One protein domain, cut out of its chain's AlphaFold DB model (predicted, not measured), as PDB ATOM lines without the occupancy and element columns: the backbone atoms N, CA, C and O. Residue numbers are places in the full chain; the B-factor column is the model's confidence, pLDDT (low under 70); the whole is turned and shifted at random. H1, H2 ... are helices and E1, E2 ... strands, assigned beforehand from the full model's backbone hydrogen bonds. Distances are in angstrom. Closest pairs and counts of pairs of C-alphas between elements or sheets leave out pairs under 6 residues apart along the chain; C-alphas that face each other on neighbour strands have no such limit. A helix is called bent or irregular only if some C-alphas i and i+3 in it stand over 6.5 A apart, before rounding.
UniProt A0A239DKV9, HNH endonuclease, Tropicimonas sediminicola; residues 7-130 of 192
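This is residues 7 to 130 of the 192 residues of the protein "HNH endonuclease" of Tropicimonas sediminicola (UniProt A0A239DKV9). The helix H4 sits in the middle of an elongated model, between the hairpin of E1 and E2 and the smaller hairpin of E3 and E4, while H2 crosses H4 steeply. H3 lies toward one far end of the long axis and H5 toward the other, and three long links, H2 to H3, H3 to E1 and E3 to E4, run between parts of the model. The printed part has 124 residues, with five named helices and four named strands in the order H1 H2 H3 E1 E2 H4 E3 E4 H5; the two sheets, E1 - E2 and E3 - E4, are antiparallel. The class is mixed, helices and strands, with under half of the residues in named elements. The whole is compact by its radius of gyration of the C-alphas, 14.7 A, and spans 50 by 29 by 26 A.

H1, residues 7 to 10, begins at C-alpha 7 at (81.079, -28.813, 33.155). H2, residues 13 to 22, is 14.5 A long and irregular, with C-alphas 14 and 17 7.6 A apart. H3, residues 46 to 56, is 15.4 A long. E1, residues 73 to 78, is 15.9 A long, and E2, residues 82 to 87, is 16.7 A long. H4, residues 88 to 97, is 14.0 A long and begins at C-alpha 88 at (74.853, -36.085, 39.593). E3 is residues 105 to 107 and E4 residues 120 to 122. H5, residues 125 to 130, ends at C-alpha 130 at (95.145, -43.399, 51.141).

H2 and H4 touch, with the C-alphas of Leu 16 and Leu 95 closest at 7.1 A; they run opposite ways at a steep tilt of 69 degrees, only just short of about perpendicular. E1 and E2 form a hairpin, antiparallel at 156 degrees, with N 76 and O 84 2.9 A apart, within hydrogen-bond range. The closest C-alphas of E1 and H4 are those of Tyr 73 and Leu 88, 5.2 A apart. E3 and E4 form a second hairpin, antiparallel at 143 degrees, with N 106 and O 121 2.9 A apart, within hydrogen-bond range. The closest C-alphas of H4 and E4 are those of His 89 and Leu 120, 7.6 A apart. H1 and H4 are near each other, and the closest C-alphas of H1 and E2 are those of Ser 7 and Met 84, 6.2 A apart. H3 and H5 each touch no helix. In H3, H4 and H5 every O i to N i+4 pair is within hydrogen-bond range; in H2 4 of 6 are, and H1 is too short for such a pair.

The two C-alphas farthest apart are those of Asp 46 and Glu 130, 50.1 A. The printed part has no cut. The links H2 to H3, H3 to E1 and E3 to E4 are long; within the first, residues 23 to 24 pair antiparallel with residues 34 to 35. The mean pLDDT of the printed part is 92.2, and residues 129 to 130 are under 70.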
ATOM      1  N   SER A   7      81.798 -28.280  31.990       86.31
ATOM      2  CA  SER A   7      81.079 -28.813  33.155       86.31
ATOM      3  C   SER A   7      81.586 -28.269  34.476       86.31
ATOM      4  O   SER A   7      80.780 -28.044  35.368       86.31
ATOM      5  N   LYS A   8      82.881 -27.968  34.591       89.88
ATOM      6  CA  LYS A   8      83.394 -27.241  35.757       89.88
ATOM      7  C   LYS A   8      82.902 -25.799  35.790       89.88
ATOM      8  O   LYS A   8      82.606 -25.313  36.867       89.88
ATOM      9  N   LEU A   9      82.795 -25.148  34.631       92.81
ATOM     10  CA  LEU A   9      82.313 -23.771  34.539       92.81
ATOM     11  C   LEU A   9      80.840 -23.649  34.964       92.81
ATOM     12  O   LEU A   9      80.520 -22.779  35.765       92.81
ATOM     13  N   LEU A  10      79.965 -24.542  34.486       94.50
ATOM     14  CA  LEU A  10      78.544 -24.528  34.861       94.50
ATOM     15  C   LEU A  10      78.316 -24.835  36.349       94.50
ATOM     16  O   LEU A  10      77.323 -24.407  36.917       94.50
ATOM     17  N   LEU A  11      79.224 -25.573  36.988       94.81
ATOM     18  CA  LEU A  11      79.152 -25.905  38.412       94.81
ATOM     19  C   LEU A  11      79.811 -24.819  39.277       94.81
ATOM     20  O   LEU A  11      80.624 -25.126  40.145       94.81
ATOM     21  N   THR A  12      79.494 -23.555  39.006       94.62
ATOM     22  CA  THR A  12      79.952 -22.398  39.786       94.62
ATOM     23  C   THR A  12      78.757 -21.539  40.208       94.62
ATOM     24  O   THR A  12      77.735 -21.560  39.516       94.62
ATOM     25  N   PRO A  13      78.879 -20.737  41.287       94.50
ATOM     26  CA  PRO A  13      77.812 -19.853  41.757       94.50
ATOM     27  C   PRO A  13      77.212 -18.953  40.670       94.50
ATOM     28  O   PRO A  13      76.008 -18.719  40.649       94.50
ATOM     29  N   THR A  14      78.033 -18.529  39.704       95.94
ATOM     30  CA  THR A  14      77.621 -17.722  38.546       95.94
ATOM     31  C   THR A  14      76.454 -18.334  37.765       95.94
ATOM     32  O   THR A  14      75.609 -17.603  37.257       95.94
ATOM     33  N   TYR A  15      76.384 -19.664  37.670       96.69
ATOM     34  CA  TYR A  15      75.351 -20.374  36.909       96.69
ATOM     35  C   TYR A  15      74.256 -20.990  37.792       96.69
ATOM     36  O   TYR A  15      73.372 -21.670  37.266       96.69
ATOM     37  N   LEU A  16      74.251 -20.735  39.107       96.44
ATOM     38  CA  LEU A  16      73.189 -21.218  39.997       96.44
ATOM     39  C   LEU A  16      71.781 -20.805  39.553       96.44
ATOM     40  O   LEU A  16      70.915 -21.676  39.589       96.44
ATOM     41  N   PRO A  17      71.520 -19.567  39.078       97.38
ATOM     42  CA  PRO A  17      70.190 -19.207  38.584       97.38
ATOM     43  C   PRO A  17      69.726 -20.121  37.442       97.38
ATOM     44  O   PRO A  17      68.620 -20.649  37.478       97.38
ATOM     45  N   PHE A  18      70.608 -20.405  36.479       97.75
ATOM     46  CA  PHE A  18      70.314 -21.333  35.384       97.75
ATOM     47  C   PHE A  18      70.030 -22.756  35.889       97.75
ATOM     48  O   PHE A  18      69.111 -23.415  35.401       97.75
ATOM     49  N   LEU A  19      70.817 -23.247  36.854       97.56
ATOM     50  CA  LEU A  19      70.627 -24.584  37.423       97.56
ATOM     51  C   LEU A  19      69.320 -24.679  38.224       97.56
ATOM     52  O   LEU A  19      68.615 -25.677  38.089       97.56
ATOM     53  N   LYS A  20      68.962 -23.638  38.982       97.44
ATOM     54  CA  LYS A  20      67.691 -23.537  39.719       97.44
ATOM     55  C   LYS A  20      66.475 -23.437  38.789       97.44
ATOM     56  O   LYS A  20      65.411 -23.905  39.158       97.44
ATOM     57  N   GLU A  21      66.626 -22.910  37.572       97.81
ATOM     58  CA  GLU A  21      65.590 -22.983  36.522       97.81
ATOM     59  C   GLU A  21      65.523 -24.365  35.839       97.81
ATOM     60  O   GLU A  21      64.542 -24.690  35.173       97.81
ATOM     61  N   CYS A  22      66.579 -25.178  35.942       97.88
ATOM     62  CA  CYS A  22      66.624 -26.517  35.351       97.88
ATOM     63  C   CYS A  22      66.083 -27.605  36.281       97.88
ATOM     64  O   CYS A  22      65.516 -28.580  35.784       97.88
ATOM     65  N   PHE A  23      66.293 -27.472  37.591       98.19
ATOM     66  CA  PHE A  23      66.061 -28.544  38.554       98.19
ATOM     67  C   PHE A  23      65.221 -28.093  39.733       98.19
ATOM     68  O   PHE A  23      65.451 -27.035  40.309       98.19
ATOM     69  N   ASP A  24      64.269 -28.933  40.104       97.75
ATOM     70  CA  ASP A  24      63.586 -28.881  41.381       97.75
ATOM     71  C   ASP A  24      64.445 -29.641  42.402       97.75
ATOM     72  O   ASP A  24      64.975 -30.725  42.127       97.75
ATOM     73  N   THR A  25      64.624 -29.008  43.557       97.12
ATOM     74  CA  THR A  25      65.506 -29.441  44.647       97.12
ATOM     75  C   THR A  25      64.730 -29.929  45.869       97.12
ATOM     76  O   THR A  25      65.342 -30.211  46.892       97.12
ATOM     77  N   SER A  26      63.407 -30.092  45.767       96.06
ATOM     78  CA  SER A  26      62.548 -30.543  46.873       96.06
ATOM     79  C   SER A  26      62.985 -31.886  47.481       96.06
ATOM     80  O   SER A  26      62.805 -32.099  48.672       96.06
ATOM     81  N   HIS A  27      63.631 -32.752  46.690       94.94
ATOM     82  CA  HIS A  27      64.144 -34.069  47.106       94.94
ATOM     83  C   HIS A  27      65.680 -34.142  47.128       94.94
ATOM     84  O   HIS A  27      66.278 -35.213  46.994       94.94
ATOM     85  N   ILE A  28      66.357 -32.996  47.253       96.25
ATOM     86  CA  ILE A  28      67.822 -32.943  47.163       96.25
ATOM     87  C   ILE A  28      68.509 -33.728  48.286       96.25
ATOM     88  O   ILE A  28      69.574 -34.301  48.058       96.25
ATOM     89  N   ASP A  29      67.898 -33.792  49.471       94.94
ATOM     90  CA  ASP A  29      68.417 -34.553  50.612       94.94
ATOM     91  C   ASP A  29      68.330 -36.071  50.400       94.94
ATOM     92  O   ASP A  29      69.194 -36.807  50.881       94.94
ATOM     93  N   ASP A  30      67.402 -36.513  49.549       93.25
ATOM     94  CA  ASP A  30      67.278 -37.897  49.080       93.25
ATOM     95  C   ASP A  30      68.242 -38.215  47.926       93.25
ATOM     96  O   ASP A  30      68.287 -39.336  47.417       93.25
ATOM     97  N   GLY A  31      69.061 -37.245  47.511       94.38
ATOM     98  CA  GLY A  31      69.989 -37.415  46.400       94.38
ATOM     99  C   GLY A  31      69.300 -37.383  45.033       94.38
ATOM    100  O   GLY A  31      69.875 -37.857  44.047       94.38
ATOM    101  N   VAL A  32      68.079 -36.839  44.963       95.25
ATOM    102  CA  VAL A  32      67.252 -36.787  43.755       95.25
ATOM    103  C   VAL A  32      67.049 -35.338  43.320       95.25
ATOM    104  O   VAL A  32      66.754 -34.452  44.114       95.25
ATOM    105  N   LEU A  33      67.186 -35.098  42.018       97.62
ATOM    106  CA  LEU A  33      66.783 -33.849  41.374       97.62
ATOM    107  C   LEU A  33      65.700 -34.170  40.356       97.62
ATOM    108  O   LEU A  33      65.822 -35.159  39.632       97.62
ATOM    109  N   ILE A  34      64.679 -33.328  40.261       97.94
ATOM    110  CA  ILE A  34      63.632 -33.457  39.244       97.94
ATOM    111  C   ILE A  34      63.846 -32.374  38.191       97.94
ATOM    112  O   ILE A  34      64.174 -31.237  38.517       97.94
ATOM    113  N   TRP A  35      63.704 -32.707  36.912       98.25
ATOM    114  CA  TRP A  35      63.741 -31.692  35.861       98.25
ATOM    115  C   TRP A  35      62.513 -30.786  35.949       98.25
ATOM    116  O   TRP A  35      61.382 -31.268  35.881       98.25
ATOM    117  N   GLN A  36      62.731 -29.475  36.013       98.06
ATOM    118  CA  GLN A  36      61.656 -28.501  35.845       98.06
ATOM    119  C   GLN A  36      61.294 -28.324  34.369       98.06
ATOM    120  O   GLN A  36      62.048 -28.700  33.462       98.06
ATOM    121  N   GLU A  37      60.139 -27.708  34.121       97.75
ATOM    122  CA  GLU A  37      59.858 -27.156  32.806       97.75
ATOM    123  C   GLU A  37      60.816 -25.992  32.541       97.75
ATOM    124  O   GLU A  37      60.719 -24.917  33.131       97.75
ATOM    125  N   ARG A  38      61.776 -26.211  31.644       96.81
ATOM    126  CA  ARG A  38      62.823 -25.227  31.387       96.81
ATOM    127  C   ARG A  38      62.273 -24.076  30.547       96.81
ATOM    128  O   ARG A  38      61.555 -24.332  29.570       96.81
ATOM    129  N   PRO A  39      62.641 -22.822  30.847       97.44
ATOM    130  CA  PRO A  39      62.126 -21.664  30.134       97.44
ATOM    131  C   PRO A  39      62.705 -21.552  28.719       97.44
ATOM    132  O   PRO A  39      63.766 -22.091  28.389       97.44
ATOM    133  N   ARG A  40      62.001 -20.820  27.847       97.00
ATOM    134  CA  ARG A  40      62.310 -20.749  26.412       97.00
ATOM    135  C   ARG A  40      63.728 -20.240  26.111       97.00
ATOM    136  O   ARG A  40      64.329 -20.703  25.136       97.00
ATOM    137  N   HIS A  41      64.279 -19.334  26.926       95.94
ATOM    138  CA  HIS A  41      65.624 -18.759  26.739       95.94
ATOM    139  C   HIS A  41      66.765 -19.759  26.957       95.94
ATOM    140  O   HIS A  41      67.899 -19.494  26.567       95.94
ATOM    141  N   HIS A  42      66.486 -20.947  27.495       96.19
ATOM    142  CA  HIS A  42      67.479 -22.022  27.609       96.19
ATOM    143  C   HIS A  42      67.813 -22.698  26.275       96.19
ATOM    144  O   HIS A  42      68.742 -23.508  26.203       96.19
ATOM    145  N   PHE A  43      67.052 -22.407  25.219       96.19
ATOM    146  CA  PHE A  43      67.065 -23.168  23.978       96.19
ATOM    147  C   PHE A  43      67.297 -22.284  22.754       96.19
ATOM    148  O   PHE A  43      66.824 -21.155  22.663       96.19
ATOM    149  N   LYS A  44      67.967 -22.843  21.741       92.69
ATOM    150  CA  LYS A  44      68.193 -22.156  20.456       92.69
ATOM    151  C   LYS A  44      66.965 -22.164  19.542       92.69
ATOM    152  O   LYS A  44      66.908 -21.398  18.590       92.69
ATOM    153  N   SER A  45      65.997 -23.042  19.800       95.31
ATOM    154  CA  SER A  45      64.792 -23.183  18.979       95.31
ATOM    155  C   SER A  45      63.614 -23.716  19.784       95.31
ATOM    156  O   SER A  45      63.801 -24.536  20.690       95.31
ATOM    157  N   ASP A  46      62.405 -23.322  19.384       97.25
ATOM    158  CA  ASP A  46      61.136 -23.769  19.973       97.25
ATOM    159  C   ASP A  46      60.978 -25.287  19.887       97.25
ATOM    160  O   ASP A  46      60.570 -25.936  20.844       97.25
ATOM    161  N   LYS A  47      61.419 -25.886  18.773       96.94
ATOM    162  CA  LYS A  47      61.408 -27.346  18.593       96.94
ATOM    163  C   LYS A  47      62.202 -28.067  19.684       96.94
ATOM    164  O   LYS A  47      61.768 -29.102  20.185       96.94
ATOM    165  N   SER A  48      63.381 -27.550  20.044       95.06
ATOM    166  CA  SER A  48      64.209 -28.172  21.087       95.06
ATOM    167  C   SER A  48      63.656 -27.935  22.489       95.06
ATOM    168  O   SER A  48      63.699 -28.863  23.295       95.06
ATOM    169  N   HIS A  49      63.096 -26.747  22.740       97.31
ATOM    170  CA  HIS A  49      62.419 -26.393  23.987       97.31
ATOM    171  C   HIS A  49      61.257 -27.350  24.263       97.31
ATOM    172  O   HIS A  49      61.284 -28.077  25.254       97.31
ATOM    173  N   GLN A  50      60.321 -27.463  23.315       97.56
ATOM    174  CA  GLN A  50      59.163 -28.355  23.424       97.56
ATOM    175  C   GLN A  50      59.578 -29.818  23.605       97.56
ATOM    176  O   GLN A  50      59.045 -30.516  24.465       97.56
ATOM    177  N   ARG A  51      60.553 -30.296  22.818       96.81
ATOM    178  CA  ARG A  51      61.024 -31.686  22.904       96.81
ATOM    179  C   ARG A  51      61.623 -32.000  24.272       96.81
ATOM    180  O   ARG A  51      61.315 -33.045  24.832       96.81
ATOM    181  N   VAL A  52      62.508 -31.141  24.780       95.81
ATOM    182  CA  VAL A  52      63.204 -31.383  26.053       95.81
ATOM    183  C   VAL A  52      62.219 -31.353  27.212       95.81
ATOM    184  O   VAL A  52      62.219 -32.297  27.997       95.81
ATOM    185  N   ASN A  53      61.336 -30.355  27.275       97.75
ATOM    186  CA  ASN A  53      60.331 -30.298  28.335       97.75
ATOM    187  C   ASN A  53      59.394 -31.512  28.279       97.75
ATOM    188  O   ASN A  53      59.214 -32.173  29.292       97.75
ATOM    189  N   LYS A  54      58.923 -31.911  27.088       97.56
ATOM    190  CA  LYS A  54      58.100 -33.123  26.922       97.56
ATOM    191  C   LYS A  54      58.796 -34.408  27.387       97.56
ATOM    192  O   LYS A  54      58.133 -35.320  27.866       97.56
ATOM    193  N   MET A  55      60.106 -34.529  27.172       94.88
ATOM    194  CA  MET A  55      60.854 -35.745  27.507       94.88
ATOM    195  C   MET A  55      61.256 -35.819  28.978       94.88
ATOM    196  O   MET A  55      61.337 -36.917  29.528       94.88
ATOM    197  N   PHE A  56      61.592 -34.683  29.584       96.25
ATOM    198  CA  PHE A  56      62.314 -34.672  30.850       96.25
ATOM    199  C   PHE A  56      61.563 -33.990  31.983       96.25
ATOM    200  O   PHE A  56      61.736 -34.448  33.104       96.25
ATOM    201  N   ALA A  57      60.746 -32.959  31.737       97.00
ATOM    202  CA  ALA A  57      60.085 -32.229  32.819       97.00
ATOM    203  C   ALA A  57      59.238 -33.179  33.686       97.00
ATOM    204  O   ALA A  57      58.522 -34.034  33.164       97.00
ATOM    205  N   GLY A  58      59.373 -33.060  35.006       97.19
ATOM    206  CA  GLY A  58      58.747 -33.941  35.995       97.19
ATOM    207  C   GLY A  58      59.463 -35.278  36.229       97.19
ATOM    208  O   GLY A  58      59.145 -35.969  37.191       97.19
ATOM    209  N   ASN A  59      60.453 -35.652  35.410       96.38
ATOM    210  CA  ASN A  59      61.223 -36.882  35.600       96.38
ATOM    211  C   ASN A  59      62.492 -36.635  36.425       96.38
ATOM    212  O   ASN A  59      63.114 -35.571  36.347       96.38
ATOM    213  N   ALA A  60      62.933 -37.669  37.148       96.44
ATOM    214  CA  ALA A  60      64.212 -37.655  37.848       96.44
ATOM    215  C   ALA A  60      65.386 -37.419  36.882       96.44
ATOM    216  O   ALA A  60      65.472 -38.010  35.800       96.44
ATOM    217  N   ALA A  61      66.305 -36.546  37.282       96.44
ATOM    218  CA  ALA A  61      67.486 -36.211  36.519       96.44
ATOM    219  C   ALA A  61      68.578 -37.268  36.701       96.44
ATOM    220  O   ALA A  61      69.009 -37.572  37.810       96.44
ATOM    221  N   GLY A  62      69.092 -37.760  35.577       94.12
ATOM    222  CA  GLY A  62      70.262 -38.624  35.538       94.12
ATOM    223  C   GLY A  62      70.010 -39.974  34.882       94.12
ATOM    224  O   GLY A  62      68.884 -40.453  34.761       94.12
ATOM    225  N   ASP A  63      71.094 -40.583  34.418       89.69
ATOM    226  CA  ASP A  63      71.087 -41.936  33.881       89.69
ATOM    227  C   ASP A  63      70.905 -42.960  35.012       89.69
ATOM    228  O   ASP A  63      71.478 -42.820  36.092       89.69
ATOM    229  N   ARG A  64      70.208 -44.070  34.746       85.94
ATOM    230  CA  ARG A  64      70.219 -45.209  35.679       85.94
ATOM    231  C   ARG A  64      71.653 -45.737  35.850       85.94
ATOM    232  O   ARG A  64      72.339 -45.915  34.831       85.94
ATOM    233  N   PRO A  65      72.102 -46.025  37.087       81.94
ATOM    234  CA  PRO A  65      73.428 -46.580  37.319       81.94
ATOM    235  C   PRO A  65      73.555 -47.952  36.656       81.94
ATOM    236  O   PRO A  65      72.585 -48.700  36.527       81.94
ATOM    237  N   ARG A  66      74.763 -48.282  36.195       79.75
ATOM    238  CA  ARG A  66      75.064 -49.564  35.542       79.75
ATOM    239  C   ARG A  66      76.264 -50.219  36.219       79.75
ATOM    240  O   ARG A  66      77.147 -49.489  36.656       79.75
ATOM    241  N   PRO A  67      76.394 -51.558  36.216       71.06
ATOM    242  CA  PRO A  67      77.535 -52.234  36.844       71.06
ATOM    243  C   PRO A  67      78.900 -51.706  36.373       71.06
ATOM    244  O   PRO A  67      79.809 -51.506  37.168       71.06
ATOM    245  N   THR A  68      79.024 -51.393  35.081       74.38
ATOM    246  CA  THR A  68      80.259 -50.867  34.473       74.38
ATOM    247  C   THR A  68      80.432 -49.353  34.617       74.38
ATOM    248  O   THR A  68      81.512 -48.822  34.367       74.38
ATOM    249  N   ARG A  69      79.364 -48.633  34.977       79.00
ATOM    250  CA  ARG A  69      79.331 -47.177  35.175       79.00
ATOM    251  C   ARG A  69      78.378 -46.870  36.326       79.00
ATOM    252  O   ARG A  69      77.231 -46.490  36.081       79.00
ATOM    253  N   PRO A  70      78.828 -47.090  37.566       83.38
ATOM    254  CA  PRO A  70      77.920 -47.107  38.701       83.38
ATOM    255  C   PRO A  70      77.614 -45.693  39.214       83.38
ATOM    256  O   PRO A  70      76.676 -45.528  39.973       83.38
ATOM    257  N   HIS A  71      78.339 -44.668  38.754       89.94
ATOM    258  CA  HIS A  71      77.984 -43.268  38.995       89.94
ATOM    259  C   HIS A  71      76.812 -42.822  38.114       89.94
ATOM    260  O   HIS A  71      76.769 -43.141  36.922       89.94
ATOM    261  N   VAL A  72      75.924 -42.009  38.683       94.44
ATOM    262  CA  VAL A  72      74.819 -41.361  37.962       94.44
ATOM    263  C   VAL A  72      75.328 -40.100  37.262       94.44
ATOM    264  O   VAL A  72      76.054 -39.298  37.852       94.44
ATOM    265  N   TYR A  73      74.955 -39.915  35.995       94.75
ATOM    266  CA  TYR A  73      75.349 -38.759  35.184       94.75
ATOM    267  C   TYR A  73      74.134 -38.040  34.619       94.75
ATOM    268  O   TYR A  73      73.188 -38.687  34.186       94.75
ATOM    269  N   VAL A  74      74.207 -36.715  34.533       95.50
ATOM    270  CA  VAL A  74      73.194 -35.857  33.914       95.50
ATOM    271  C   VAL A  74      73.769 -35.233  32.647       95.50
ATOM    272  O   VAL A  74      74.917 -34.778  32.633       95.50
ATOM    273  N   ASN A  75      72.967 -35.205  31.583       95.06
ATOM    274  CA  ASN A  75      73.270 -34.468  30.361       95.06
ATOM    275  C   ASN A  75      72.467 -33.162  30.352       95.06
ATOM    276  O   ASN A  75      71.239 -33.197  30.365       95.06
ATOM    277  N   ILE A  76      73.154 -32.021  30.304       94.62
ATOM    278  CA  ILE A  76      72.539 -30.690  30.287       94.62
ATOM    279  C   ILE A  76      73.015 -29.950  29.044       94.62
ATOM    280  O   ILE A  76      74.200 -29.960  28.715       94.62
ATOM    281  N   THR A  77      72.093 -29.282  28.359       94.31
ATOM    282  CA  THR A  77      72.425 -28.354  27.275       94.31
ATOM    283  C   THR A  77      72.194 -26.933  27.753       94.31
ATOM    284  O   THR A  77      71.051 -26.560  28.013       94.31
ATOM    285  N   HIS A  78      73.269 -26.157  27.849       94.94
ATOM    286  CA  HIS A  78      73.236 -24.721  28.109       94.94
ATOM    287  C   HIS A  78      73.231 -23.953  26.771       94.94
ATOM    288  O   HIS A  78      73.913 -24.394  25.837       94.94
ATOM    289  N   PRO A  79      72.517 -22.817  26.642       92.38
ATOM    290  CA  PRO A  79      72.420 -22.069  25.382       92.38
ATOM    291  C   PRO A  79      73.789 -21.652  24.812       92.38
ATOM    292  O   PRO A  79      74.038 -21.817  23.614       92.38
ATOM    293  N   GLU A  80      74.693 -21.194  25.682       92.62
ATOM    294  CA  GLU A  80      76.042 -20.727  25.317       92.62
ATOM    295  C   GLU A  80      77.120 -21.820  25.413       92.62
ATOM    296  O   GLU A  80      77.842 -22.075  24.450       92.62
ATOM    297  N   LEU A  81      77.215 -22.518  26.553       91.88
ATOM    298  CA  LEU A  81      78.240 -23.546  26.771       91.88
ATOM    299  C   LEU A  81      78.002 -24.820  25.934       91.88
ATOM    300  O   LEU A  81      78.945 -25.563  25.644       91.88
ATOM    301  N   GLY A  82      76.771 -25.054  25.475       91.69
ATOM    302  CA  GLY A  82      76.385 -26.227  24.694       91.69
ATOM    303  C   GLY A  82      76.053 -27.441  25.562       91.69
ATOM    304  O   GLY A  82      75.690 -27.311  26.730       91.69
ATOM    305  N   ASN A  83      76.127 -28.635  24.966       92.00
ATOM    306  CA  ASN A  83      75.829 -29.888  25.659       92.00
ATOM    307  C   ASN A  83      77.007 -30.365  26.512       92.00
ATOM    308  O   ASN A  83      78.165 -30.281  26.100       92.00
ATOM    309  N   MET A  84      76.694 -30.872  27.700       93.19
ATOM    310  CA  MET A  84      77.677 -31.318  28.671       93.19
ATOM    311  C   MET A  84      77.133 -32.489  29.482       93.19
ATOM    312  O   MET A  84      75.952 -32.516  29.829       93.19
ATOM    313  N   ARG A  85      78.028 -33.401  29.863       93.06
ATOM    314  CA  ARG A  85      77.741 -34.504  30.781       93.06
ATOM    315  C   ARG A  85      78.495 -34.302  32.091       93.06
ATOM    316  O   ARG A  85      79.687 -33.996  32.063       93.06
ATOM    317  N   MET A  86      77.827 -34.485  33.226       93.69
ATOM    318  CA  MET A  86      78.439 -34.346  34.554       93.69
ATOM    319  C   MET A  86      77.885 -35.360  35.561       93.69
ATOM    320  O   MET A  86      76.752 -35.805  35.386       93.69
ATOM    321  N   PRO A  87      78.653 -35.742  36.597       94.62
ATOM    322  CA  PRO A  87      78.148 -36.590  37.674       94.62
ATOM    323  C   PRO A  87      77.053 -35.886  38.484       94.62
ATOM    324  O   PRO A  87      77.206 -34.708  38.820       94.62
ATOM    325  N   LEU A  88      75.992 -36.614  38.837       96.62
ATOM    326  CA  LEU A  88      74.853 -36.085  39.593       96.62
ATOM    327  C   LEU A  88      75.267 -35.575  40.980       96.62
ATOM    328  O   LEU A  88      74.911 -34.453  41.319       96.62
ATOM    329  N   HIS A  89      76.100 -36.309  41.728       95.75
ATOM    330  CA  HIS A  89      76.587 -35.859  43.041       95.75
ATOM    331  C   HIS A  89      77.245 -34.468  43.012       95.75
ATOM    332  O   HIS A  89      77.146 -33.722  43.980       95.75
ATOM    333  N   ARG A  90      77.907 -34.076  41.908       96.50
ATOM    334  CA  ARG A  90      78.514 -32.735  41.792       96.50
ATOM    335  C   ARG A  90      77.466 -31.652  41.565       96.50
ATOM    336  O   ARG A  90      77.626 -30.542  42.060       96.50
ATOM    337  N   LEU A  91      76.430 -31.966  40.793       97.25
ATOM    338  CA  LEU A  91      75.305 -31.066  40.571       97.25
ATOM    339  C   LEU A  91      74.517 -30.866  41.872       97.25
ATOM    340  O   LEU A  91      74.227 -29.730  42.230       97.25
ATOM    341  N   ILE A  92      74.267 -31.954  42.604       97.62
ATOM    342  CA  ILE A  92      73.646 -31.925  43.932       97.62
ATOM    343  C   ILE A  92      74.483 -31.106  44.905       97.62
ATOM    344  O   ILE A  92      73.935 -30.230  45.559       97.62
ATOM    345  N   TRP A  93      75.804 -31.304  44.946       97.56
ATOM    346  CA  TRP A  93      76.686 -30.473  45.768       97.56
ATOM    347  C   TRP A  93      76.512 -28.982  45.458       97.56
ATOM    348  O   TRP A  93      76.327 -28.174  46.362       97.56
ATOM    349  N   CYS A  94      76.547 -28.625  44.172       97.19
ATOM    350  CA  CYS A  94      76.435 -27.236  43.745       97.19
ATOM    351  C   CYS A  94      75.086 -26.620  44.131       97.19
ATOM    352  O   CYS A  94      75.053 -25.496  44.607       97.19
ATOM    353  N   LEU A  95      73.984 -27.356  43.975       97.62
ATOM    354  CA  LEU A  95      72.643 -26.873  44.311       97.62
ATOM    355  C   LEU A  95      72.362 -26.864  45.819       97.62
ATOM    356  O   LEU A  95      71.677 -25.964  46.287       97.62
ATOM    357  N   LYS A  96      72.885 -27.838  46.576       97.38
ATOM    358  CA  LYS A  96      72.652 -27.966  48.022       97.38
ATOM    359  C   LYS A  96      73.450 -26.944  48.821       97.38
ATOM    360  O   LYS A  96      72.919 -26.361  49.758       97.38
ATOM    361  N   PHE A  97      74.724 -26.775  48.471       95.88
ATOM    362  CA  PHE A  97      75.647 -25.902  49.196       95.88
ATOM    363  C   PHE A  97      75.816 -24.536  48.526       95.88
ATOM    364  O   PHE A  97      76.470 -23.675  49.093       95.88
ATOM    365  N   GLU A  98      75.254 -24.331  47.328       96.38
ATOM    366  CA  GLU A  98      75.391 -23.093  46.539       96.38
ATOM    367  C   GLU A  98      76.851 -22.691  46.267       96.38
ATOM    368  O   GLU A  98      77.194 -21.532  46.036       96.38
ATOM    369  N   GLU A  99      77.728 -23.693  46.229       95.44
ATOM    370  CA  GLU A  99      79.170 -23.536  46.112       95.44
ATOM    371  C   GLU A  99      79.726 -24.301  44.908       95.44
ATOM    372  O   GLU A  99      79.129 -25.248  44.384       95.44
ATOM    373  N   THR A 100      80.925 -23.911  44.471       95.56
ATOM    374  CA  THR A 100      81.655 -24.695  43.467       95.56
ATOM    375  C   THR A 100      82.041 -26.041  44.083       95.56
ATOM    376  O   THR A 100      82.744 -26.051  45.095       95.56
ATOM    377  N   PRO A 101      81.667 -27.187  43.485       95.31
ATOM    378  CA  PRO A 101      81.984 -28.473  44.075       95.31
ATOM    379  C   PRO A 101      83.500 -28.683  44.155       95.31
ATOM    380  O   PRO A 101      84.208 -28.395  43.176       95.31
ATOM    381  N   PRO A 102      84.013 -29.251  45.260       93.19
ATOM    382  CA  PRO A 102      85.438 -29.453  45.471       93.19
ATOM    383  C   PRO A 102      86.046 -30.303  44.352       93.19
ATOM    384  O   PRO A 102      85.360 -30.994  43.580       93.19
ATOM    385  N   LYS A 103      87.377 -30.253  44.244       90.12
ATOM    386  CA  LYS A 103      88.115 -30.973  43.196       90.12
ATOM    387  C   LYS A 103      87.793 -32.471  43.206       90.12
ATOM    388  O   LYS A 103      87.672 -33.054  42.130       90.12
ATOM    389  N   MET A 104      87.600 -33.051  44.391       89.88
ATOM    390  CA  MET A 104      87.134 -34.419  44.597       89.88
ATOM    391  C   MET A 104      86.038 -34.468  45.658       89.88
ATOM    392  O   MET A 104      86.118 -33.788  46.678       89.88
ATOM    393  N   ILE A 105      85.025 -35.280  45.366       91.56
ATOM    394  CA  ILE A 105      83.939 -35.642  46.272       91.56
ATOM    395  C   ILE A 105      83.986 -37.158  46.389       91.56
ATOM    396  O   ILE A 105      84.038 -37.847  45.369       91.56
ATOM    397  N   ASP A 106      83.987 -37.651  47.617       86.44
ATOM    398  CA  ASP A 106      83.951 -39.073  47.933       86.44
ATOM    399  C   ASP A 106      82.595 -39.462  48.505       86.44
ATOM    400  O   ASP A 106      81.934 -38.647  49.151       86.44
ATOM    401  N   HIS A 107      82.212 -40.714  48.270       88.00
ATOM    402  CA  HIS A 107      81.009 -41.297  48.848       88.00
ATOM    403  C   HIS A 107      81.412 -42.015  50.133       88.00
ATOM    404  O   HIS A 107      82.111 -43.026  50.078       88.00
ATOM    405  N   ILE A 108      80.968 -41.517  51.287       86.50
ATOM    406  CA  ILE A 108      81.297 -42.063  52.615       86.50
ATOM    407  C   ILE A 108      80.940 -43.555  52.687       86.50
ATOM    408  O   ILE A 108      81.727 -44.371  53.170       86.50
ATOM    409  N   ASN A 109      79.783 -43.926  52.138       79.38
ATOM    410  CA  ASN A 109      79.305 -45.306  52.079       79.38
ATOM    411  C   ASN A 109      79.872 -46.123  50.902       79.38
ATOM    412  O   ASN A 109      79.553 -47.299  50.768       79.38
ATOM    413  N   ARG A 110      80.714 -45.522  50.047       79.88
ATOM    414  CA  ARG A 110      81.267 -46.110  48.812       79.88
ATOM    415  C   ARG A 110      80.227 -46.589  47.800       79.88
ATOM    416  O   ARG A 110      80.550 -47.392  46.922       79.88
ATOM    417  N   ILE A 111      79.003 -46.075  47.870       85.31
ATOM    418  CA  ILE A 111      77.945 -46.383  46.913       85.31
ATOM    419  C   ILE A 111      77.903 -45.246  45.880       85.31
ATOM    420  O   ILE A 111      77.337 -44.192  46.142       85.31
ATOM    421  N   PRO A 112      78.481 -45.424  44.679       87.25
ATOM    422  CA  PRO A 112      78.678 -44.335  43.710       87.25
ATOM    423  C   PRO A 112      77.383 -43.805  43.068       87.25
ATOM    424  O   PRO A 112      77.419 -42.804  42.351       87.25
ATOM    425  N   PHE A 113      76.261 -44.505  43.254       90.38
ATOM    426  CA  PHE A 113      74.936 -44.062  42.815       90.38
ATOM    427  C   PHE A 113      74.108 -43.436  43.935       90.38
ATOM    428  O   PHE A 113      73.025 -42.927  43.655       90.38
ATOM    429  N   ASP A 114      74.598 -43.458  45.171       91.69
ATOM    430  CA  ASP A 114      73.940 -42.812  46.290       91.69
ATOM    431  C   ASP A 114      74.391 -41.357  46.386       91.69
ATOM    432  O   ASP A 114      75.413 -41.036  46.984       91.69
ATOM    433  N   ASN A 115      73.631 -40.462  45.761       94.62
ATOM    434  CA  ASN A 115      74.006 -39.055  45.685       94.62
ATOM    435  C   ASN A 115      73.432 -38.219  46.848       94.62
ATOM    436  O   ASN A 115      73.425 -36.992  46.744       94.62
ATOM    437  N   ARG A 116      72.945 -38.849  47.931       94.25
ATOM    438  CA  ARG A 116      72.440 -38.145  49.121       94.25
ATOM    439  C   ARG A 116      73.546 -37.271  49.728       94.25
ATOM    440  O   ARG A 116      74.621 -37.804  50.005       94.25
ATOM    441  N   PRO A 117      73.317 -35.971  50.004       94.44
ATOM    442  CA  PRO A 117      74.339 -35.072  50.546       94.44
ATOM    443  C   PRO A 117      75.027 -35.591  51.814       94.44
ATOM    444  O   PRO A 117      76.239 -35.445  51.938       94.44
ATOM    445  N   LYS A 118      74.291 -36.273  52.707       91.12
ATOM    446  CA  LYS A 118      74.844 -36.902  53.925       91.12
ATOM    447  C   LYS A 118      75.946 -37.932  53.646       91.12
ATOM    448  O   LYS A 118      76.791 -38.166  54.503       91.12
ATOM    449  N   ASN A 119      75.935 -38.539  52.457       89.69
ATOM    450  CA  ASN A 119      76.884 -39.561  52.028       89.69
ATOM    451  C   ASN A 119      78.018 -38.974  51.176       89.69
ATOM    452  O   ASN A 119      78.902 -39.721  50.766       89.69
ATOM    453  N   LEU A 120      78.042 -37.659  50.935       92.06
ATOM    454  CA  LEU A 120      79.083 -36.978  50.170       92.06
ATOM    455  C   LEU A 120      80.035 -36.226  51.099       92.06
ATOM    456  O   LEU A 120      79.609 -35.512  52.003       92.06
ATOM    457  N   ARG A 121      81.341 -36.316  50.835       90.56
ATOM    458  CA  ARG A 121      82.351 -35.516  51.543       90.56
ATOM    459  C   ARG A 121      83.388 -34.916  50.594       90.56
ATOM    460  O   ARG A 121      83.748 -35.563  49.605       90.56
ATOM    461  N   PRO A 122      83.910 -33.712  50.887       91.75
ATOM    462  CA  PRO A 122      85.065 -33.191  50.177       91.75
ATOM    463  C   PRO A 122      86.289 -34.009  50.596       91.75
ATOM    464  O   PRO A 122      86.478 -34.264  51.783       91.75
ATOM    465  N   ILE A 123      87.126 -34.413  49.641       85.56
ATOM    466  CA  ILE A 123      88.414 -35.039  49.965       85.56
ATOM    467  C   ILE A 123      89.548 -34.429  49.149       85.56
ATOM    468  O   ILE A 123      89.378 -33.969  48.015       85.56
ATOM    469  N   THR A 124      90.740 -34.458  49.726       81.81
ATOM    470  CA  THR A 124      91.988 -34.125  49.049       81.81
ATOM    471  C   THR A 124      92.462 -35.287  48.174       81.81
ATOM    472  O   THR A 124      92.087 -36.449  48.346       81.81
ATOM    473  N   THR A 125      93.347 -34.993  47.216       74.69
ATOM    474  CA  THR A 125      93.970 -36.037  46.383       74.69
ATOM    475  C   THR A 125      94.779 -37.036  47.217       74.69
ATOM    476  O   THR A 125      94.839 -38.210  46.864       74.69
ATOM    477  N   LYS A 126      95.354 -36.587  48.340       72.75
ATOM    478  CA  LYS A 126      96.101 -37.435  49.271       72.75
ATOM    479  C   LYS A 126      95.178 -38.431  49.982       72.75
ATOM    480  O   LYS A 126      95.415 -39.630  49.886       72.75
ATOM    481  N   GLU A 127      94.087 -37.948  50.576       71.44
ATOM    482  CA  GLU A 127      93.107 -38.792  51.282       71.44
ATOM    483  C   GLU A 127      92.471 -39.840  50.360       71.44
ATOM    484  O   GLU A 127      92.240 -40.972  50.767       71.44
ATOM    485  N   ASN A 128      92.232 -39.510  49.090       71.56
ATOM    486  CA  ASN A 128      91.723 -40.482  48.118       71.56
ATOM    487  C   ASN A 128      92.686 -41.640  47.859       71.56
ATOM    488  O   ASN A 128      92.268 -42.791  47.760       71.56
ATOM    489  N   ASN A 129      93.973 -41.322  47.719       66.56
ATOM    490  CA  ASN A 129      95.000 -42.322  47.452       66.56
ATOM    491  C   ASN A 129      95.219 -43.215  48.679       66.56
ATOM    492  O   ASN A 129      95.417 -44.417  48.527       66.56
ATOM    493  N   GLU A 130      95.108 -42.650  49.882       61.69
ATOM    494  CA  GLU A 130      95.145 -43.399  51.141       61.69
ATOM    495  C   GLU A 130      93.900 -44.293  51.299       61.69
ATOM    496  O   GLU A 130      94.024 -45.472  51.624       61.69
TER     497      GLU A 130